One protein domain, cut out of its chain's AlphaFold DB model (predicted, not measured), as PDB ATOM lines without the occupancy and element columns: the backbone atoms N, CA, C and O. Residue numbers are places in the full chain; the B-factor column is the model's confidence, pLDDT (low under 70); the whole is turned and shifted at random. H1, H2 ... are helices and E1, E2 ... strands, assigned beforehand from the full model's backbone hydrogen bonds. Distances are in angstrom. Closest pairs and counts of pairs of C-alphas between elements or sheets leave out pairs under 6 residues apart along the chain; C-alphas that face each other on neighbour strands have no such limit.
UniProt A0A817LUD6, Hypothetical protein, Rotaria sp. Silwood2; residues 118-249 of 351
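This is residues 118 to 249 of the 351 residues of the protein "Hypothetical protein" of Rotaria sp. Silwood2 (UniProt A0A817LUD6). One twisted sheet of six strands has its five short helices in a layer over one face, while its other face is bare. The far ends of E4 and E5 run past the ends of the other strands as a long hairpin. The printed part has 132 residues, in the order E1 H1 E2 H2 H3 E3 H4 H5 E4 E5 E6, of class mixed, helices and strands. The mixed sheet runs E1 E2 E3 E4 E5 E6, parallel from E1 to E4 and antiparallel from there to E6. The whole is compact, with a radius of gyration of the C-alphas of 14.9 A and spans of 48 by 32 by 22 A.

Edge strand E1, residues 118 to 122, is parallel to E2, residues 143 to 150, with N 120 and O 145 2.8 A apart. H1, residues 128 to 136, only grazes the sheet with its residues 131 to 135. E2 is parallel to E3, residues 180 to 187, with N 146 and O 182 2.9 A apart. Between them come H2, residues 155 to 161, which only grazes the sheet, and H3, residues 164 to 174, which is not on it. H3 is the hub and touches H1 at a shallow tilt of 28 degrees, the same way, closest at the C-alphas of Arg 136 and Tyr 174, 4.8 A. H4, residues 196 to 202, only grazes the sheet; it only just touches H3, with 3 pairs of C-alphas within 8 A, closest at Gly 164 and Ser 202, 4.4 A. H5, residues 204 to 209, touches H3, closest at the C-alphas of Lys 168 and Tyr 205, 7.7 A. Its height over the sheet is 9.1 A. E4, residues 214 to 223, is parallel to E3, with N 216 and O 183 2.8 A apart. E1 to E2, E2 to E3 and E3 to E4 are strand-helix-strand units, parallel neighbours joined through helices, with right-handed crossovers. E4, E5, residues 229 to 239, and E6, residues 246 to 248, form a meander, each strand the antiparallel neighbour of the one before, with N 217 and O 236 2.9 A apart and N 235 and O 248 3.0 A apart. In the five helices every O i to N i+4 pair is within hydrogen-bond range.

E1 begins at C-alpha 118, (123.418, 126.405, 106.173). E2 is 23.0 A long, E3 23.3 A, E4 28.9 A and E5 29.0 A; H3 is 15.1 A. E6 ends at C-alpha 248, (113.814, 141.882, 127.314).

The C-alphas of Asn 140 and Ile 225, the two farthest apart, are 47.7 A apart. The printed part has no cut and no long link. The mean pLDDT of the printed part is 80.2; residues 190 to 191 and 222 to 249 are under 70.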
ATOM      1  N   PHE A 118     123.693 125.303 107.089       88.25
ATOM      2  CA  PHE A 118     123.418 126.405 106.173       88.25
ATOM      3  C   PHE A 118     122.985 127.632 106.967       88.25
ATOM      4  O   PHE A 118     122.098 127.537 107.820       88.25
ATOM      5  N   ASP A 119     123.611 128.760 106.658       90.69
ATOM      6  CA  ASP A 119     123.308 130.049 107.257       90.69
ATOM      7  C   ASP A 119     122.707 130.926 106.151       90.69
ATOM      8  O   ASP A 119     123.312 131.114 105.096       90.69
ATOM      9  N   LEU A 120     121.476 131.390 106.364       89.38
ATOM     10  CA  LEU A 120     120.708 132.186 105.417       89.38
ATOM     11  C   LEU A 120     120.469 133.567 106.008       89.38
ATOM     12  O   LEU A 120     119.641 133.724 106.906       89.38
ATOM     13  N   GLU A 121     121.175 134.557 105.472       91.38
ATOM     14  CA  GLU A 121     121.009 135.961 105.828       91.38
ATOM     15  C   GLU A 121     120.284 136.709 104.714       91.38
ATOM     16  O   GLU A 121     120.721 136.721 103.561       91.38
ATOM     17  N   ILE A 122     119.161 137.339 105.050       86.69
ATOM     18  CA  ILE A 122     118.318 138.037 104.086       86.69
ATOM     19  C   ILE A 122     118.113 139.482 104.533       86.69
ATOM     20  O   ILE A 122     117.536 139.758 105.583       86.69
ATOM     21  N   TYR A 123     118.529 140.408 103.670       85.38
ATOM     22  CA  TYR A 123     118.361 141.858 103.839       85.38
ATOM     23  C   TYR A 123     117.349 142.447 102.835       85.38
ATOM     24  O   TYR A 123     117.256 143.661 102.653       85.38
ATOM     25  N   ALA A 124     116.598 141.576 102.157       83.50
ATOM     26  CA  ALA A 124     115.637 141.900 101.106       83.50
ATOM     27  C   ALA A 124     114.277 141.217 101.356       83.50
ATOM     28  O   ALA A 124     114.100 140.458 102.307       83.50
ATOM     29  N   LYS A 125     113.284 141.496 100.504       83.62
ATOM     30  CA  LYS A 125     111.964 140.851 100.576       83.62
ATOM     31  C   LYS A 125     112.077 139.402 100.064       83.62
ATOM     32  O   LYS A 125     112.343 139.202  98.889       83.62
ATOM     33  N   CYS A 126     111.863 138.413 100.927       85.44
ATOM     34  CA  CYS A 126     111.899 136.964 100.653       85.44
ATOM     35  C   CYS A 126     110.754 136.180 101.337       85.44
ATOM     36  O   CYS A 126     110.750 136.020 102.556       85.44
ATOM     37  N   ASP A 127     109.735 135.744 100.604       90.25
ATOM     38  CA  ASP A 127     108.553 135.138 101.239       90.25
ATOM     39  C   ASP A 127     108.810 133.697 101.706       90.25
ATOM     40  O   ASP A 127     109.842 133.088 101.405       90.25
ATOM     41  N   SER A 128     107.868 133.139 102.469       92.38
ATOM     42  CA  SER A 128     107.999 131.776 102.991       92.38
ATOM     43  C   SER A 128     108.155 130.738 101.866       92.38
ATOM     44  O   SER A 128     108.863 129.745 102.034       92.38
ATOM     45  N   ARG A 129     107.562 130.996 100.689       92.25
ATOM     46  CA  ARG A 129     107.664 130.148  99.492       92.25
ATOM     47  C   ARG A 129     109.079 130.149  98.927       92.25
ATOM     48  O   ARG A 129     109.618 129.100  98.605       92.25
ATOM     49  N   SER A 130     109.706 131.313  98.846       91.25
ATOM     50  CA  SER A 130     111.091 131.446  98.397       91.25
ATOM     51  C   SER A 130     112.040 130.690  99.331       91.25
ATOM     52  O   SER A 130     112.896 129.932  98.874       91.25
ATOM     53  N   ILE A 131     111.841 130.821 100.647       91.94
ATOM     54  CA  ILE A 131     112.609 130.073 101.653       91.94
ATOM     55  C   ILE A 131     112.361 128.566 101.514       91.94
ATOM     56  O   ILE A 131     113.303 127.775 101.592       91.94
ATOM     57  N   SER A 132     111.116 128.151 101.279       92.12
ATOM     58  CA  SER A 132     110.778 126.738 101.127       92.12
ATOM     59  C   SER A 132     111.430 126.116  99.891       92.12
ATOM     60  O   SER A 132     111.944 125.002  99.983       92.12
ATOM     61  N   TYR A 133     111.525 126.851  98.777       88.19
ATOM     62  CA  TYR A 133     112.279 126.421  97.598       88.19
ATOM     63  C   TYR A 133     113.770 126.234  97.890       88.19
ATOM     64  O   TYR A 133     114.342 125.230  97.469       88.19
ATOM     65  N   ILE A 134     114.390 127.144  98.652       87.94
ATOM     66  CA  ILE A 134     115.798 127.010  99.059       87.94
ATOM     67  C   ILE A 134     115.984 125.752  99.917       87.94
ATOM     68  O   ILE A 134     116.862 124.933  99.647       87.94
ATOM     69  N   LEU A 135     115.133 125.562 100.929       89.56
ATOM     70  CA  LEU A 135     115.243 124.438 101.862       89.56
ATOM     71  C   LEU A 135     114.904 123.089 101.219       89.56
ATOM     72  O   LEU A 135     115.497 122.076 101.586       89.56
ATOM     73  N   ARG A 136     114.030 123.062 100.206       89.25
ATOM     74  CA  ARG A 136     113.739 121.867  99.394       89.25
ATOM     75  C   ARG A 136     114.992 121.297  98.727       89.25
ATOM     76  O   ARG A 136     115.064 120.091  98.499       89.25
ATOM     77  N   CYS A 137     115.984 122.136  98.447       84.25
ATOM     78  CA  CYS A 137     117.259 121.721  97.871       84.25
ATOM     79  C   CYS A 137     118.240 121.143  98.911       84.25
ATOM     80  O   CYS A 137     119.320 120.691  98.535       84.25
ATOM     81  N   MET A 138     117.891 121.135 100.205       88.88
ATOM     82  CA  MET A 138     118.790 120.778 101.312       88.88
ATOM     83  C   MET A 138     118.192 119.722 102.268       88.88
ATOM     84  O   MET A 138     118.261 119.899 103.482       88.88
ATOM     85  N   PRO A 139     117.654 118.581 101.793       86.94
ATOM     86  CA  PRO A 139     116.902 117.641 102.641       86.94
ATOM     87  C   PRO A 139     117.692 117.024 103.806       86.94
ATOM     88  O   PRO A 139     117.105 116.579 104.791       86.94
ATOM     89  N   ASN A 140     119.023 117.028 103.717       85.75
ATOM     90  CA  ASN A 140     119.930 116.489 104.733       85.75
ATOM     91  C   ASN A 140     120.439 117.554 105.725       85.75
ATOM     92  O   ASN A 140     121.396 117.299 106.458       85.75
ATOM     93  N   LEU A 141     119.842 118.751 105.733       89.75
ATOM     94  CA  LEU A 141     120.263 119.850 106.591       89.75
ATOM     95  C   LEU A 141     120.065 119.491 108.069       89.75
ATOM     96  O   LEU A 141     118.955 119.216 108.514       89.75
ATOM     97  N   ILE A 142     121.149 119.507 108.846       88.62
ATOM     98  CA  ILE A 142     121.137 119.182 110.282       88.62
ATOM     99  C   ILE A 142     121.099 120.460 111.125       88.62
ATOM    100  O   ILE A 142     120.547 120.458 112.233       88.62
ATOM    101  N   ARG A 143     121.692 121.548 110.622       89.69
ATOM    102  CA  ARG A 143     121.786 122.854 111.275       89.69
ATOM    103  C   ARG A 143     121.350 123.954 110.321       89.69
ATOM    104  O   ARG A 143     121.862 124.039 109.213       89.69
ATOM    105  N   PHE A 144     120.455 124.811 110.779       91.19
ATOM    106  CA  PHE A 144     119.990 125.946 109.997       91.19
ATOM    107  C   PHE A 144     120.028 127.208 110.851       91.19
ATOM    108  O   PHE A 144     119.477 127.217 111.957       91.19
ATOM    109  N   HIS A 145     120.702 128.243 110.361       91.38
ATOM    110  CA  HIS A 145     120.696 129.570 110.960       91.38
ATOM    111  C   HIS A 145     120.017 130.532 109.997       91.38
ATOM    112  O   HIS A 145     120.484 130.731 108.884       91.38
ATOM    113  N   PHE A 146     118.903 131.111 110.414       91.94
ATOM    114  CA  PHE A 146     118.172 132.078 109.614       91.94
ATOM    115  C   PHE A 146     118.269 133.451 110.262       91.94
ATOM    116  O   PHE A 146     117.896 133.588 111.427       91.94
ATOM    117  N   ILE A 147     118.737 134.443 109.506       90.44
ATOM    118  CA  ILE A 147     118.755 135.850 109.900       90.44
ATOM    119  C   ILE A 147     117.973 136.651 108.861       90.44
ATOM    120  O   ILE A 147     118.287 136.628 107.672       90.44
ATOM    121  N   LEU A 148     116.972 137.399 109.308       89.06
ATOM    122  CA  LEU A 148     116.205 138.308 108.465       89.06
ATOM    123  C   LEU A 148     116.245 139.715 109.042       89.06
ATOM    124  O   LEU A 148     115.804 139.943 110.166       89.06
ATOM    125  N   ALA A 149     116.698 140.672 108.244       88.88
ATOM    126  CA  ALA A 149     116.702 142.087 108.582       88.88
ATOM    127  C   ALA A 149     115.805 142.848 107.596       88.88
ATOM    128  O   ALA A 149     116.157 143.028 106.431       88.88
ATOM    129  N   VAL A 150     114.632 143.306 108.049       84.06
ATOM    130  CA  VAL A 150     113.623 143.934 107.175       84.06
ATOM    131  C   VAL A 150     113.304 145.370 107.581       84.06
ATOM    132  O   VAL A 150     112.806 145.640 108.672       84.06
ATOM    133  N   GLY A 151     113.566 146.315 106.670       80.25
ATOM    134  CA  GLY A 151     113.296 147.743 106.887       80.25
ATOM    135  C   GLY A 151     112.014 148.273 106.243       80.25
ATOM    136  O   GLY A 151     111.265 149.021 106.867       80.25
ATOM    137  N   LYS A 152     111.725 147.898 104.991       79.00
ATOM    138  CA  LYS A 152     110.602 148.448 104.204       79.00
ATOM    139  C   LYS A 152     109.651 147.359 103.708       79.00
ATOM    140  O   LYS A 152     109.306 147.331 102.533       79.00
ATOM    141  N   VAL A 153     109.234 146.460 104.593       78.31
ATOM    142  CA  VAL A 153     108.357 145.346 104.210       78.31
ATOM    143  C   VAL A 153     106.949 145.525 104.780       78.31
ATOM    144  O   VAL A 153     106.761 146.149 105.826       78.31
ATOM    145  N   GLU A 154     105.947 145.055 104.038       85.94
ATOM    146  CA  GLU A 154     104.544 145.089 104.446       85.94
ATOM    147  C   GLU A 154     104.264 144.062 105.547       85.94
ATOM    148  O   GLU A 154     104.852 142.980 105.576       85.94
ATOM    149  N   TRP A 155     103.335 144.394 106.445       84.56
ATOM    150  CA  TRP A 155     103.006 143.551 107.595       84.56
ATOM    151  C   TRP A 155     102.555 142.127 107.247       84.56
ATOM    152  O   TRP A 155     103.026 141.221 107.925       84.56
ATOM    153  N   PRO A 156     101.721 141.873 106.216       88.00
ATOM    154  CA  PRO A 156     101.263 140.514 105.918       88.00
ATOM    155  C   PRO A 156     102.412 139.537 105.656       88.00
ATOM    156  O   PRO A 156     102.389 138.409 106.128       88.00
ATOM    157  N   TYR A 157     103.459 140.007 104.981       86.81
ATOM    158  CA  TYR A 157     104.654 139.218 104.718       86.81
ATOM    159  C   TYR A 157     105.446 138.936 106.006       86.81
ATOM    160  O   TYR A 157     105.930 137.829 106.225       86.81
ATOM    161  N   VAL A 158     105.579 139.936 106.883       87.44
ATOM    162  CA  VAL A 158     106.311 139.763 108.147       87.44
ATOM    163  C   VAL A 158     105.526 138.839 109.076       87.44
ATOM    164  O   VAL A 158     106.119 137.984 109.719       87.44
ATOM    165  N   ALA A 159     104.198 138.965 109.101       90.31
ATOM    166  CA  ALA A 159     103.309 138.105 109.870       90.31
ATOM    167  C   ALA A 159     103.425 136.634 109.445       90.31
ATOM    168  O   ALA A 159     103.496 135.770 110.311       90.31
ATOM    169  N   GLU A 160     103.522 136.356 108.143       93.31
ATOM    170  CA  GLU A 160     103.749 135.002 107.628       93.31
ATOM    171  C   GLU A 160     105.092 134.417 108.099       93.31
ATOM    172  O   GLU A 160     105.152 133.269 108.530       93.31
ATOM    173  N   LEU A 161     106.172 135.207 108.087       92.25
ATOM    174  CA  LEU A 161     107.487 134.754 108.566       92.25
ATOM    175  C   LEU A 161     107.575 134.642 110.094       92.25
ATOM    176  O   LEU A 161     108.454 133.947 110.601       92.25
ATOM    177  N   LEU A 162     106.673 135.304 110.819       92.31
ATOM    178  CA  LEU A 162     106.506 135.197 112.270       92.31
ATOM    179  C   LEU A 162     105.481 134.124 112.676       92.31
ATOM    180  O   LEU A 162     105.170 133.993 113.863       92.31
ATOM    181  N   ASP A 163     104.966 133.347 111.724       94.25
ATOM    182  CA  ASP A 163     104.082 132.223 111.996       94.25
ATOM    183  C   ASP A 163     104.880 130.913 112.094       94.25
ATOM    184  O   ASP A 163     105.314 130.324 111.100       94.25
ATOM    185  N   GLY A 164     105.056 130.413 113.319       94.19
ATOM    186  CA  GLY A 164     105.716 129.137 113.562       94.19
ATOM    187  C   GLY A 164     105.012 127.941 112.906       94.19
ATOM    188  O   GLY A 164     105.676 126.953 112.595       94.19
ATOM    189  N   TYR A 165     103.711 128.002 112.591       95.81
ATOM    190  CA  TYR A 165     103.047 126.924 111.851       95.81
ATOM    191  C   TYR A 165     103.541 126.828 110.405       95.81
ATOM    192  O   TYR A 165     103.716 125.716 109.899       95.81
ATOM    193  N   VAL A 166     103.819 127.966 109.762       95.19
ATOM    194  CA  VAL A 166     104.403 128.016 108.412       95.19
ATOM    195  C   VAL A 166     105.792 127.385 108.433       95.19
ATOM    196  O   VAL A 166     106.074 126.462 107.669       95.19
ATOM    197  N   TRP A 167     106.636 127.793 109.384       95.00
ATOM    198  CA  TRP A 167     107.965 127.204 109.558       95.00
ATOM    199  C   TRP A 167     107.913 125.717 109.872       95.00
ATOM    200  O   TRP A 167     108.743 124.961 109.374       95.00
ATOM    201  N   LYS A 168     106.949 125.270 110.681       95.06
ATOM    202  CA  LYS A 168     106.787 123.849 110.994       95.06
ATOM    203  C   LYS A 168     106.551 123.053 109.715       95.06
ATOM    204  O   LYS A 168     107.250 122.068 109.496       95.06
ATOM    205  N   GLN A 169     105.626 123.503 108.868       95.38
ATOM    206  CA  GLN A 169     105.326 122.841 107.598       95.38
ATOM    207  C   GLN A 169     106.552 122.804 106.684       95.38
ATOM    208  O   GLN A 169     106.903 121.737 106.191       95.38
ATOM    209  N   ILE A 170     107.238 123.938 106.514       95.00
ATOM    210  CA  ILE A 170     108.443 124.030 105.681       95.00
ATOM    211  C   ILE A 170     109.527 123.077 106.197       95.00
ATOM    212  O   ILE A 170     110.082 122.292 105.428       95.00
ATOM    213  N   LEU A 171     109.828 123.115 107.496       94.06
ATOM    214  CA  LEU A 171     110.948 122.367 108.057       94.06
ATOM    215  C   LEU A 171     110.660 120.863 108.155       94.06
ATOM    216  O   LEU A 171     111.542 120.062 107.862       94.06
ATOM    217  N   GLU A 172     109.436 120.457 108.507       93.62
ATOM    218  CA  GLU A 172     109.054 119.037 108.512       93.62
ATOM    219  C   GLU A 172     109.011 118.436 107.107       93.62
ATOM    220  O   GLU A 172     109.392 117.280 106.935       93.62
ATOM    221  N   LEU A 173     108.555 119.209 106.118       93.06
ATOM    222  CA  LEU A 173     108.416 118.729 104.749       93.06
ATOM    223  C   LEU A 173     109.760 118.666 104.022       93.06
ATOM    224  O   LEU A 173     110.032 117.692 103.323       93.06
ATOM    225  N   TYR A 174     110.589 119.703 104.164       93.31
ATOM    226  CA  TYR A 174     111.774 119.869 103.324       93.31
ATOM    227  C   TYR A 174     113.091 119.531 104.017       93.31
ATOM    228  O   TYR A 174     114.025 119.163 103.316       93.31
ATOM    229  N   VAL A 175     113.190 119.607 105.350       92.62
ATOM    230  CA  VAL A 175     114.437 119.328 106.097       92.62
ATOM    231  C   VAL A 175     114.196 118.417 107.312       92.62
ATOM    232  O   VAL A 175     114.465 118.792 108.457       92.62
ATOM    233  N   PRO A 176     113.717 117.176 107.100       91.00
ATOM    234  CA  PRO A 176     113.297 116.281 108.182       91.00
ATOM    235  C   PRO A 176     114.430 115.887 109.148       91.00
ATOM    236  O   PRO A 176     114.158 115.476 110.276       91.00
ATOM    237  N   CYS A 177     115.694 116.018 108.731       89.06
ATOM    238  CA  CYS A 177     116.878 115.695 109.532       89.06
ATOM    239  C   CYS A 177     117.376 116.850 110.419       89.06
ATOM    240  O   CYS A 177     118.394 116.696 111.105       89.06
ATOM    241  N   LEU A 178     116.691 117.998 110.419       91.06
ATOM    242  CA  LEU A 178     117.101 119.158 111.198       91.06
ATOM    243  C   LEU A 178     117.142 118.812 112.692       91.06
ATOM    244  O   LEU A 178     116.212 118.234 113.248       91.06
ATOM    245  N   SER A 179     118.233 119.174 113.365       88.81
ATOM    246  CA  SER A 179     118.405 118.957 114.812       88.81
ATOM    247  C   SER A 179     118.768 120.232 115.568       88.81
ATOM    248  O   SER A 179     118.549 120.321 116.779       88.81
ATOM    249  N   LYS A 180     119.304 121.240 114.866       87.31
ATOM    250  CA  LYS A 180     119.600 122.566 115.411       87.31
ATOM    251  C   LYS A 180     119.013 123.635 114.504       87.31
ATOM    252  O   LYS A 180     119.274 123.638 113.306       87.31
ATOM    253  N   PHE A 181     118.280 124.563 115.097       87.50
ATOM    254  CA  PHE A 181     117.667 125.670 114.381       87.50
ATOM    255  C   PHE A 181     117.864 126.953 115.184       87.50
ATOM    256  O   PHE A 181     117.476 127.015 116.354       87.50
ATOM    257  N   LYS A 182     118.515 127.936 114.563       88.62
ATOM    258  CA  LYS A 182     118.661 129.295 115.080       88.62
ATOM    259  C   LYS A 182     117.846 130.233 114.205       88.62
ATOM    260  O   LYS A 182     117.987 130.203 112.987       88.62
ATOM    261  N   PHE A 183     117.024 131.055 114.836       90.00
ATOM    262  CA  PHE A 183     116.095 131.933 114.145       90.00
ATOM    263  C   PHE A 183     116.244 133.360 114.658       90.00
ATOM    264  O   PHE A 183     116.010 133.609 115.836       90.00
ATOM    265  N   HIS A 184     116.645 134.291 113.800       91.75
ATOM    266  CA  HIS A 184     116.792 135.699 114.145       91.75
ATOM    267  C   HIS A 184     116.027 136.566 113.154       91.75
ATOM    268  O   HIS A 184     116.309 136.557 111.960       91.75
ATOM    269  N   ILE A 185     115.060 137.338 113.641       87.81
ATOM    270  CA  ILE A 185     114.379 138.357 112.840       87.81
ATOM    271  C   ILE A 185     114.563 139.720 113.499       87.81
ATOM    272  O   ILE A 185     114.185 139.908 114.648       87.81
ATOM    273  N   SER A 186     115.098 140.680 112.750       87.88
ATOM    274  CA  SER A 186     115.194 142.091 113.120       87.88
ATOM    275  C   SER A 186     114.299 142.940 112.223       87.88
ATOM    276  O   SER A 186     114.434 142.939 110.996       87.88
ATOM    277  N   ILE A 187     113.384 143.693 112.831       86.19
ATOM    278  CA  ILE A 187     112.398 144.498 112.107       86.19
ATOM    279  C   ILE A 187     112.596 145.981 112.408       86.19
ATOM    280  O   ILE A 187     112.490 146.387 113.559       86.19
ATOM    281  N   PHE A 188     112.830 146.804 111.381       81.38
ATOM    282  CA  PHE A 188     113.255 148.204 111.545       81.38
ATOM    283  C   PHE A 188     112.161 149.259 111.307       81.38
ATOM    284  O   PHE A 188     112.451 150.452 111.198       81.38
ATOM    285  N   LYS A 189     110.891 148.852 111.194       75.12
ATOM    286  CA  LYS A 189     109.777 149.755 110.863       75.12
ATOM    287  C   LYS A 189     108.816 149.919 112.045       75.12
ATOM    288  O   LYS A 189     108.590 148.944 112.765       75.12
ATOM    289  N   PRO A 190     108.176 151.099 112.220       66.88
ATOM    290  CA  PRO A 190     106.983 151.208 113.051       66.88
ATOM    291  C   PRO A 190     105.905 150.281 112.481       66.88
ATOM    292  O   PRO A 190     105.256 150.580 111.480       66.88
ATOM    293  N   LEU A 191     105.781 149.115 113.097       68.12
ATOM    294  CA  LEU A 191     104.738 148.141 112.827       68.12
ATOM    295  C   LEU A 191     103.700 148.217 113.946       68.12
ATOM    296  O   LEU A 191     104.010 148.751 115.021       68.12
ATOM    297  N   PRO A 192     102.477 147.701 113.716       79.06
ATOM    298  CA  PRO A 192     101.576 147.400 114.821       79.06
ATOM    299  C   PRO A 192     102.330 146.623 115.906       79.06
ATOM    300  O   PRO A 192     103.288 145.900 115.614       79.06
ATOM    301  N   GLU A 193     101.936 146.819 117.166       80.31
ATOM    302  CA  GLU A 193     102.576 146.102 118.266       80.31
ATOM    303  C   GLU A 193     102.548 144.599 117.987       80.31
ATOM    304  O   GLU A 193     101.492 144.014 117.732       80.31
ATOM    305  N   LEU A 194     103.733 143.986 118.012       82.81
ATOM    306  CA  LEU A 194     103.870 142.544 117.892       82.81
ATOM    307  C   LEU A 194     103.143 141.901 119.072       82.81
ATOM    308  O   LEU A 194     103.496 142.142 120.232       82.81
ATOM    309  N   ASN A 195     102.151 141.063 118.778       87.50
ATOM    310  CA  ASN A 195     101.554 140.203 119.785       87.50
ATOM    311  C   ASN A 195     102.502 139.021 120.032       87.50
ATOM    312  O   ASN A 195     102.448 138.000 119.345       87.50
ATOM    313  N   LEU A 196     103.412 139.207 120.988       85.00
ATOM    314  CA  LEU A 196     104.451 138.231 121.315       85.00
ATOM    315  C   LEU A 196     103.872 136.914 121.839       85.00
ATOM    316  O   LEU A 196     104.509 135.885 121.648       85.00
ATOM    317  N   ASP A 197     102.670 136.919 122.422       86.62
ATOM    318  CA  ASP A 197     102.009 135.693 122.878       86.62
ATOM    319  C   ASP A 197     101.566 134.838 121.689       86.62
ATOM    320  O   ASP A 197     101.782 133.629 121.677       86.62
ATOM    321  N   ILE A 198     100.997 135.457 120.648       88.69
ATOM    322  CA  ILE A 198     100.617 134.748 119.415       88.69
ATOM    323  C   ILE A 198     101.858 134.158 118.734       88.69
ATOM    324  O   ILE A 198     101.842 132.992 118.341       88.69
ATOM    325  N   ILE A 199     102.940 134.936 118.633       89.06
ATOM    326  CA  ILE A 199     104.202 134.482 118.030       89.06
ATOM    327  C   ILE A 199     104.835 133.372 118.880       89.06
ATOM    328  O   ILE A 199     105.216 132.327 118.366       89.06
ATOM    329  N   GLY A 200     104.912 133.555 120.196       87.12
ATOM    330  CA  GLY A 200     105.441 132.546 121.109       87.12
ATOM    331  C   GLY A 200     104.671 131.227 121.019       87.12
ATOM    332  O   GLY A 200     105.279 130.160 120.918       87.12
ATOM    333  N   ASN A 201     103.338 131.299 120.968       90.06
ATOM    334  CA  ASN A 201     102.472 130.130 120.835       90.06
ATOM    335  C   ASN A 201     102.629 129.429 119.479       90.06
ATOM    336  O   ASN A 201     102.646 128.198 119.440       90.06
ATOM    337  N   SER A 202     102.792 130.171 118.376       94.00
ATOM    338  CA  SER A 202     102.994 129.564 117.051       94.00
ATOM    339  C   SER A 202     104.323 128.798 116.966       94.00
ATOM    340  O   SER A 202     104.398 127.761 116.304       94.00
ATOM    341  N   PHE A 203     105.354 129.232 117.703       92.62
ATOM    342  CA  PHE A 203     106.656 128.558 117.775       92.62
ATOM    343  C   PHE A 203     106.799 127.533 118.916       92.62
ATOM    344  O   PHE A 203     107.849 126.892 119.018       92.62
ATOM    345  N   ALA A 204     105.769 127.300 119.736       90.12
ATOM    346  CA  ALA A 204     105.834 126.372 120.875       90.12
ATOM    347  C   ALA A 204     106.301 124.958 120.472       90.12
ATOM    348  O   ALA A 204     107.115 124.335 121.156       90.12
ATOM    349  N   TYR A 205     105.880 124.499 119.292       90.06
ATOM    350  CA  TYR A 205     106.319 123.236 118.698       90.06
ATOM    351  C   TYR A 205     107.854 123.115 118.576       90.06
ATOM    352  O   TYR A 205     108.415 122.037 118.789       90.06
ATOM    353  N   PHE A 206     108.557 124.205 118.252       87.88
ATOM    354  CA  PHE A 206     110.011 124.187 118.067       87.88
ATOM    355  C   PHE A 206     110.764 124.039 119.384       87.88
ATOM    356  O   PHE A 206     111.770 123.327 119.429       87.88
ATOM    357  N   VAL A 207     110.249 124.653 120.453       85.12
ATOM    358  CA  VAL A 207     110.774 124.487 121.815       85.12
ATOM    359  C   VAL A 207     110.748 123.011 122.201       85.12
ATOM    360  O   VAL A 207     111.743 122.467 122.687       85.12
ATOM    361  N   GLU A 208     109.626 122.337 121.947       87.12
ATOM    362  CA  GLU A 208     109.449 120.925 122.276       87.12
ATOM    363  C   GLU A 208     110.339 120.027 121.413       87.12
ATOM    364  O   GLU A 208     111.094 119.211 121.954       87.12
ATOM    365  N   LYS A 209     110.337 120.228 120.090       87.69
ATOM    366  CA  LYS A 209     111.042 119.356 119.143       87.69
ATOM    367  C   LYS A 209     112.563 119.500 119.174       87.69
ATOM    368  O   LYS A 209     113.269 118.495 119.193       87.69
ATOM    369  N   TYR A 210     113.096 120.720 119.197       84.31
ATOM    370  CA  TYR A 210     114.531 120.953 119.000       84.31
ATOM    371  C   TYR A 210     115.211 121.280 120.328       84.31
ATOM    372  O   TYR A 210     114.991 122.330 120.921       84.31
ATOM    373  N   SER A 211     116.055 120.368 120.821       75.75
ATOM    374  CA  SER A 211     116.709 120.491 122.136       75.75
ATOM    375  C   SER A 211     117.619 121.717 122.284       75.75
ATOM    376  O   SER A 211     117.784 122.223 123.389       75.75
ATOM    377  N   ASN A 212     118.164 122.215 121.173       77.56
ATOM    378  CA  ASN A 212     119.067 123.367 121.117       77.56
ATOM    379  C   ASN A 212     118.485 124.510 120.273       77.56
ATOM    380  O   ASN A 212     119.215 125.160 119.524       77.56
ATOM    381  N   TRP A 213     117.166 124.699 120.329       81.38
ATOM    382  CA  TRP A 213     116.509 125.808 119.646       81.38
ATOM    383  C   TRP A 213     116.858 127.148 120.288       81.38
ATOM    384  O   TRP A 213     116.904 127.264 121.519       81.38
ATOM    385  N   HIS A 214     117.077 128.147 119.439       82.81
ATOM    386  CA  HIS A 214     117.291 129.523 119.852       82.81
ATOM    387  C   HIS A 214     116.583 130.462 118.882       82.81
ATOM    388  O   HIS A 214     116.831 130.405 117.675       82.81
ATOM    389  N   MET A 215     115.725 131.323 119.418       86.31
ATOM    390  CA  MET A 215     115.011 132.326 118.643       86.31
ATOM    391  C   MET A 215     115.190 133.711 119.250       86.31
ATOM    392  O   MET A 215     114.962 133.898 120.445       86.31
ATOM    393  N   ILE A 216     115.545 134.671 118.400       86.62
ATOM    394  CA  ILE A 216     115.587 136.097 118.705       86.62
ATOM    395  C   ILE A 216     114.658 136.819 117.729       86.62
ATOM    396  O   ILE A 216     114.779 136.671 116.514       86.62
ATOM    397  N   ILE A 217     113.738 137.622 118.254       84.06
ATOM    398  CA  ILE A 217     112.943 138.550 117.448       84.06
ATOM    399  C   ILE A 217     113.113 139.943 118.037       84.06
ATOM    400  O   ILE A 217     112.659 140.202 119.151       84.06
ATOM    401  N   ASP A 218     113.745 140.827 117.272       82.94
ATOM    402  CA  ASP A 218     114.016 142.208 117.646       82.94
ATOM    403  C   ASP A 218     113.128 143.163 116.851       82.94
ATOM    404  O   ASP A 218     113.047 143.105 115.619       82.94
ATOM    405  N   GLN A 219     112.484 144.090 117.557       80.25
ATOM    406  CA  GLN A 219     111.767 145.202 116.947       80.25
ATOM    407  C   GLN A 219     112.486 146.513 117.249       80.25
ATOM    408  O   GLN A 219     112.605 146.932 118.401       80.25
ATOM    409  N   TRP A 220     112.898 147.199 116.190       78.50
ATOM    410  CA  TRP A 220     113.588 148.477 116.235       78.50
ATOM    411  C   TRP A 220     112.652 149.592 115.765       78.50
ATOM    412  O   TRP A 220     112.016 149.496 114.712       78.50
ATOM    413  N   ARG A 221     112.581 150.685 116.529       72.56
ATOM    414  CA  ARG A 221     112.035 151.960 116.056       72.56
ATOM    415  C   ARG A 221     113.190 152.836 115.597       72.56
ATOM    416  O   ARG A 221     114.039 153.220 116.395       72.56
ATOM    417  N   ILE A 222     113.178 153.179 114.315       66.69
ATOM    418  CA  ILE A 222     114.039 154.232 113.778       66.69
ATOM    419  C   ILE A 222     113.360 155.571 114.057       66.69
ATOM    420  O   ILE A 222     112.256 155.827 113.558       66.69
ATOM    421  N   ASN A 223     114.007 156.423 114.854       60.31
ATOM    422  CA  ASN A 223     113.563 157.795 115.048       60.31
ATOM    423  C   ASN A 223     114.059 158.663 113.881       60.31
ATOM    424  O   ASN A 223     115.155 159.222 113.903       60.31
ATOM    425  N   TRP A 224     113.240 158.782 112.834       57.38
ATOM    426  CA  TRP A 224     113.590 159.546 111.628       57.38
ATOM    427  C   TRP A 224     113.797 161.049 111.877       57.38
ATOM    428  O   TRP A 224     114.345 161.726 111.011       57.38
ATOM    429  N   ILE A 225     113.388 161.569 113.043       56.16
ATOM    430  CA  ILE A 225     113.555 162.982 113.410       56.16
ATOM    431  C   ILE A 225     115.027 163.307 113.706       56.16
ATOM    432  O   ILE A 225     115.460 164.423 113.428       56.16
ATOM    433  N   HIS A 226     115.812 162.333 114.183       51.66
ATOM    434  CA  HIS A 226     117.216 162.548 114.554       51.66
ATOM    435  C   HIS A 226     118.238 161.819 113.673       51.66
ATOM    436  O   HIS A 226     119.424 162.001 113.896       51.66
ATOM    437  N   ARG A 227     117.812 161.057 112.648       51.25
ATOM    438  CA  ARG A 227     118.642 160.302 111.667       51.25
ATOM    439  C   ARG A 227     119.730 159.358 112.224       51.25
ATOM    440  O   ARG A 227     120.227 158.549 111.451       51.25
ATOM    441  N   GLU A 228     120.021 159.379 113.521       47.53
ATOM    442  CA  GLU A 228     121.115 158.629 114.155       47.53
ATOM    443  C   GLU A 228     120.654 157.750 115.333       47.53
ATOM    444  O   GLU A 228     121.440 156.986 115.885       47.53
ATOM    445  N   GLU A 229     119.370 157.785 115.705       51.56
ATOM    446  CA  GLU A 229     118.862 157.041 116.865       51.56
ATOM    447  C   GLU A 229     118.089 155.777 116.457       51.56
ATOM    448  O   GLU A 229     116.975 155.833 115.913       51.56
ATOM    449  N   PHE A 230     118.665 154.617 116.784       49.31
ATOM    450  CA  PHE A 230     117.969 153.332 116.792       49.31
ATOM    451  C   PHE A 230     117.515 153.015 118.212       49.31
ATOM    452  O   PHE A 230     118.336 152.781 119.096       49.31
ATOM    453  N   LEU A 231     116.202 152.952 118.428       59.56
ATOM    454  CA  LEU A 231     115.648 152.499 119.698       59.56
ATOM    455  C   LEU A 231     115.175 151.052 119.551       59.56
ATOM    456  O   LEU A 231     114.185 150.781 118.865       59.56
ATOM    457  N   MET A 232     115.868 150.117 120.202       61.66
ATOM    458  CA  MET A 232     115.358 148.756 120.369       61.66
ATOM    459  C   MET A 232     114.146 148.816 121.299       61.66
ATOM    460  O   MET A 232     114.251 149.248 122.442       61.66
ATOM    461  N   LEU A 233     112.978 148.416 120.806       59.56
ATOM    462  CA  LEU A 233     111.748 148.500 121.588       59.56
ATOM    463  C   LEU A 233     111.498 147.259 122.421       59.56
ATOM    464  O   LEU A 233     111.073 147.349 123.571       59.56
ATOM    465  N   ARG A 234     111.659 146.100 121.786       62.12
ATOM    466  CA  ARG A 234     111.350 144.798 122.360       62.12
ATOM    467  C   ARG A 234     112.245 143.759 121.708       62.12
ATOM    468  O   ARG A 234     112.356 143.730 120.482       62.12
ATOM    469  N   THR A 235     112.784 142.885 122.543       69.88
ATOM    470  CA  THR A 235     113.418 141.641 122.127       69.88
ATOM    471  C   THR A 235     112.662 140.491 122.758       69.88
ATOM    472  O   THR A 235     112.506 140.416 123.980       69.88
ATOM    473  N   LEU A 236     112.208 139.575 121.914       68.06
ATOM    474  CA  LEU A 236     111.729 138.277 122.345       68.06
ATOM    475  C   LEU A 236     112.876 137.280 122.199       68.06
ATOM    476  O   LEU A 236     113.310 137.007 121.081       68.06
ATOM    477  N   ASN A 237     113.354 136.738 123.319       69.06
ATOM    478  CA  ASN A 237     114.345 135.669 123.321       69.06
ATOM    479  C   ASN A 237     113.718 134.383 123.870       69.06
ATOM    480  O   ASN A 237     113.208 134.352 124.995       69.06
ATOM    481  N   TYR A 238     113.766 133.326 123.064       67.56
ATOM    482  CA  TYR A 238     113.329 131.989 123.434       67.56
ATOM    483  C   TYR A 238     114.503 131.006 123.391       67.56
ATOM    484  O   TYR A 238     115.134 130.806 122.350       67.56
ATOM    485  N   GLN A 239     114.734 130.316 124.511       61.12
ATOM    486  CA  GLN A 239     115.756 129.279 124.629       61.12
ATOM    487  C   GLN A 239     115.259 128.122 125.504       61.12
ATOM    488  O   GLN A 239     114.834 128.326 126.637       61.12
ATOM    489  N   LYS A 240     115.362 126.881 125.009       47.62
ATOM    490  CA  LYS A 240     114.801 125.685 125.674       47.62
ATOM    491  C   LYS A 240     115.341 125.411 127.086       47.62
ATOM    492  O   LYS A 240     114.661 124.766 127.876       47.62
ATOM    493  N   GLN A 241     116.540 125.886 127.434       45.59
ATOM    494  CA  GLN A 241     117.090 125.676 128.783       45.59
ATOM    495  C   GLN A 241     116.344 126.439 129.888       45.59
ATOM    496  O   GLN A 241     116.560 126.162 131.064       45.59
ATOM    497  N   LEU A 242     115.440 127.349 129.534       41.12
ATOM    498  CA  LEU A 242     114.592 128.057 130.475       41.12
ATOM    499  C   LEU A 242     113.183 128.058 129.893       41.12
ATOM    500  O   LEU A 242     112.915 128.728 128.904       41.12
ATOM    501  N   SER A 243     112.251 127.354 130.522       35.78
ATOM    502  CA  SER A 243     110.807 127.449 130.273       35.78
ATOM    503  C   SER A 243     110.222 128.832 130.642       35.78
ATOM    504  O   SER A 243     109.089 128.943 131.099       35.78
ATOM    505  N   GLN A 244     110.992 129.905 130.453       43.41
ATOM    506  CA  GLN A 244     110.631 131.292 130.692       43.41
ATOM    507  C   GLN A 244     110.877 132.092 129.415       43.41
ATOM    508  O   GLN A 244     112.006 132.208 128.944       43.41
ATOM    509  N   VAL A 245     109.806 132.676 128.884       44.78
ATOM    510  CA  VAL A 245     109.884 133.726 127.869       44.78
ATOM    511  C   VAL A 245     110.552 134.931 128.518       44.78
ATOM    512  O   VAL A 245     109.957 135.572 129.385       44.78
ATOM    513  N   LYS A 246     111.793 135.248 128.141       43.72
ATOM    514  CA  LYS A 246     112.397 136.523 128.535       43.72
ATOM    515  C   LYS A 246     112.054 137.552 127.471       43.72
ATOM    516  O   LYS A 246     112.704 137.637 126.431       43.72
ATOM    517  N   VAL A 247     111.011 138.329 127.748       43.38
ATOM    518  CA  VAL A 247     110.799 139.606 127.068       43.38
ATOM    519  C   VAL A 247     111.808 140.577 127.664       43.38
ATOM    520  O   VAL A 247     111.619 141.080 128.771       43.38
ATOM    521  N   ASN A 248     112.905 140.810 126.954       39.69
ATOM    522  CA  ASN A 248     113.814 141.882 127.314       39.69
ATOM    523  C   ASN A 248     113.247 143.166 126.703       39.69
ATOM    524  O   ASN A 248     113.175 143.312 125.482       39.69
ATOM    525  N   ILE A 249     112.819 144.085 127.564       34.69
ATOM    526  CA  ILE A 249     112.607 145.486 127.201       34.69
ATOM    527  C   ILE A 249     113.883 146.204 127.643       34.69
ATOM    528  O   ILE A 249     114.004 146.529 128.826       34.69
TER     529      ILE A 249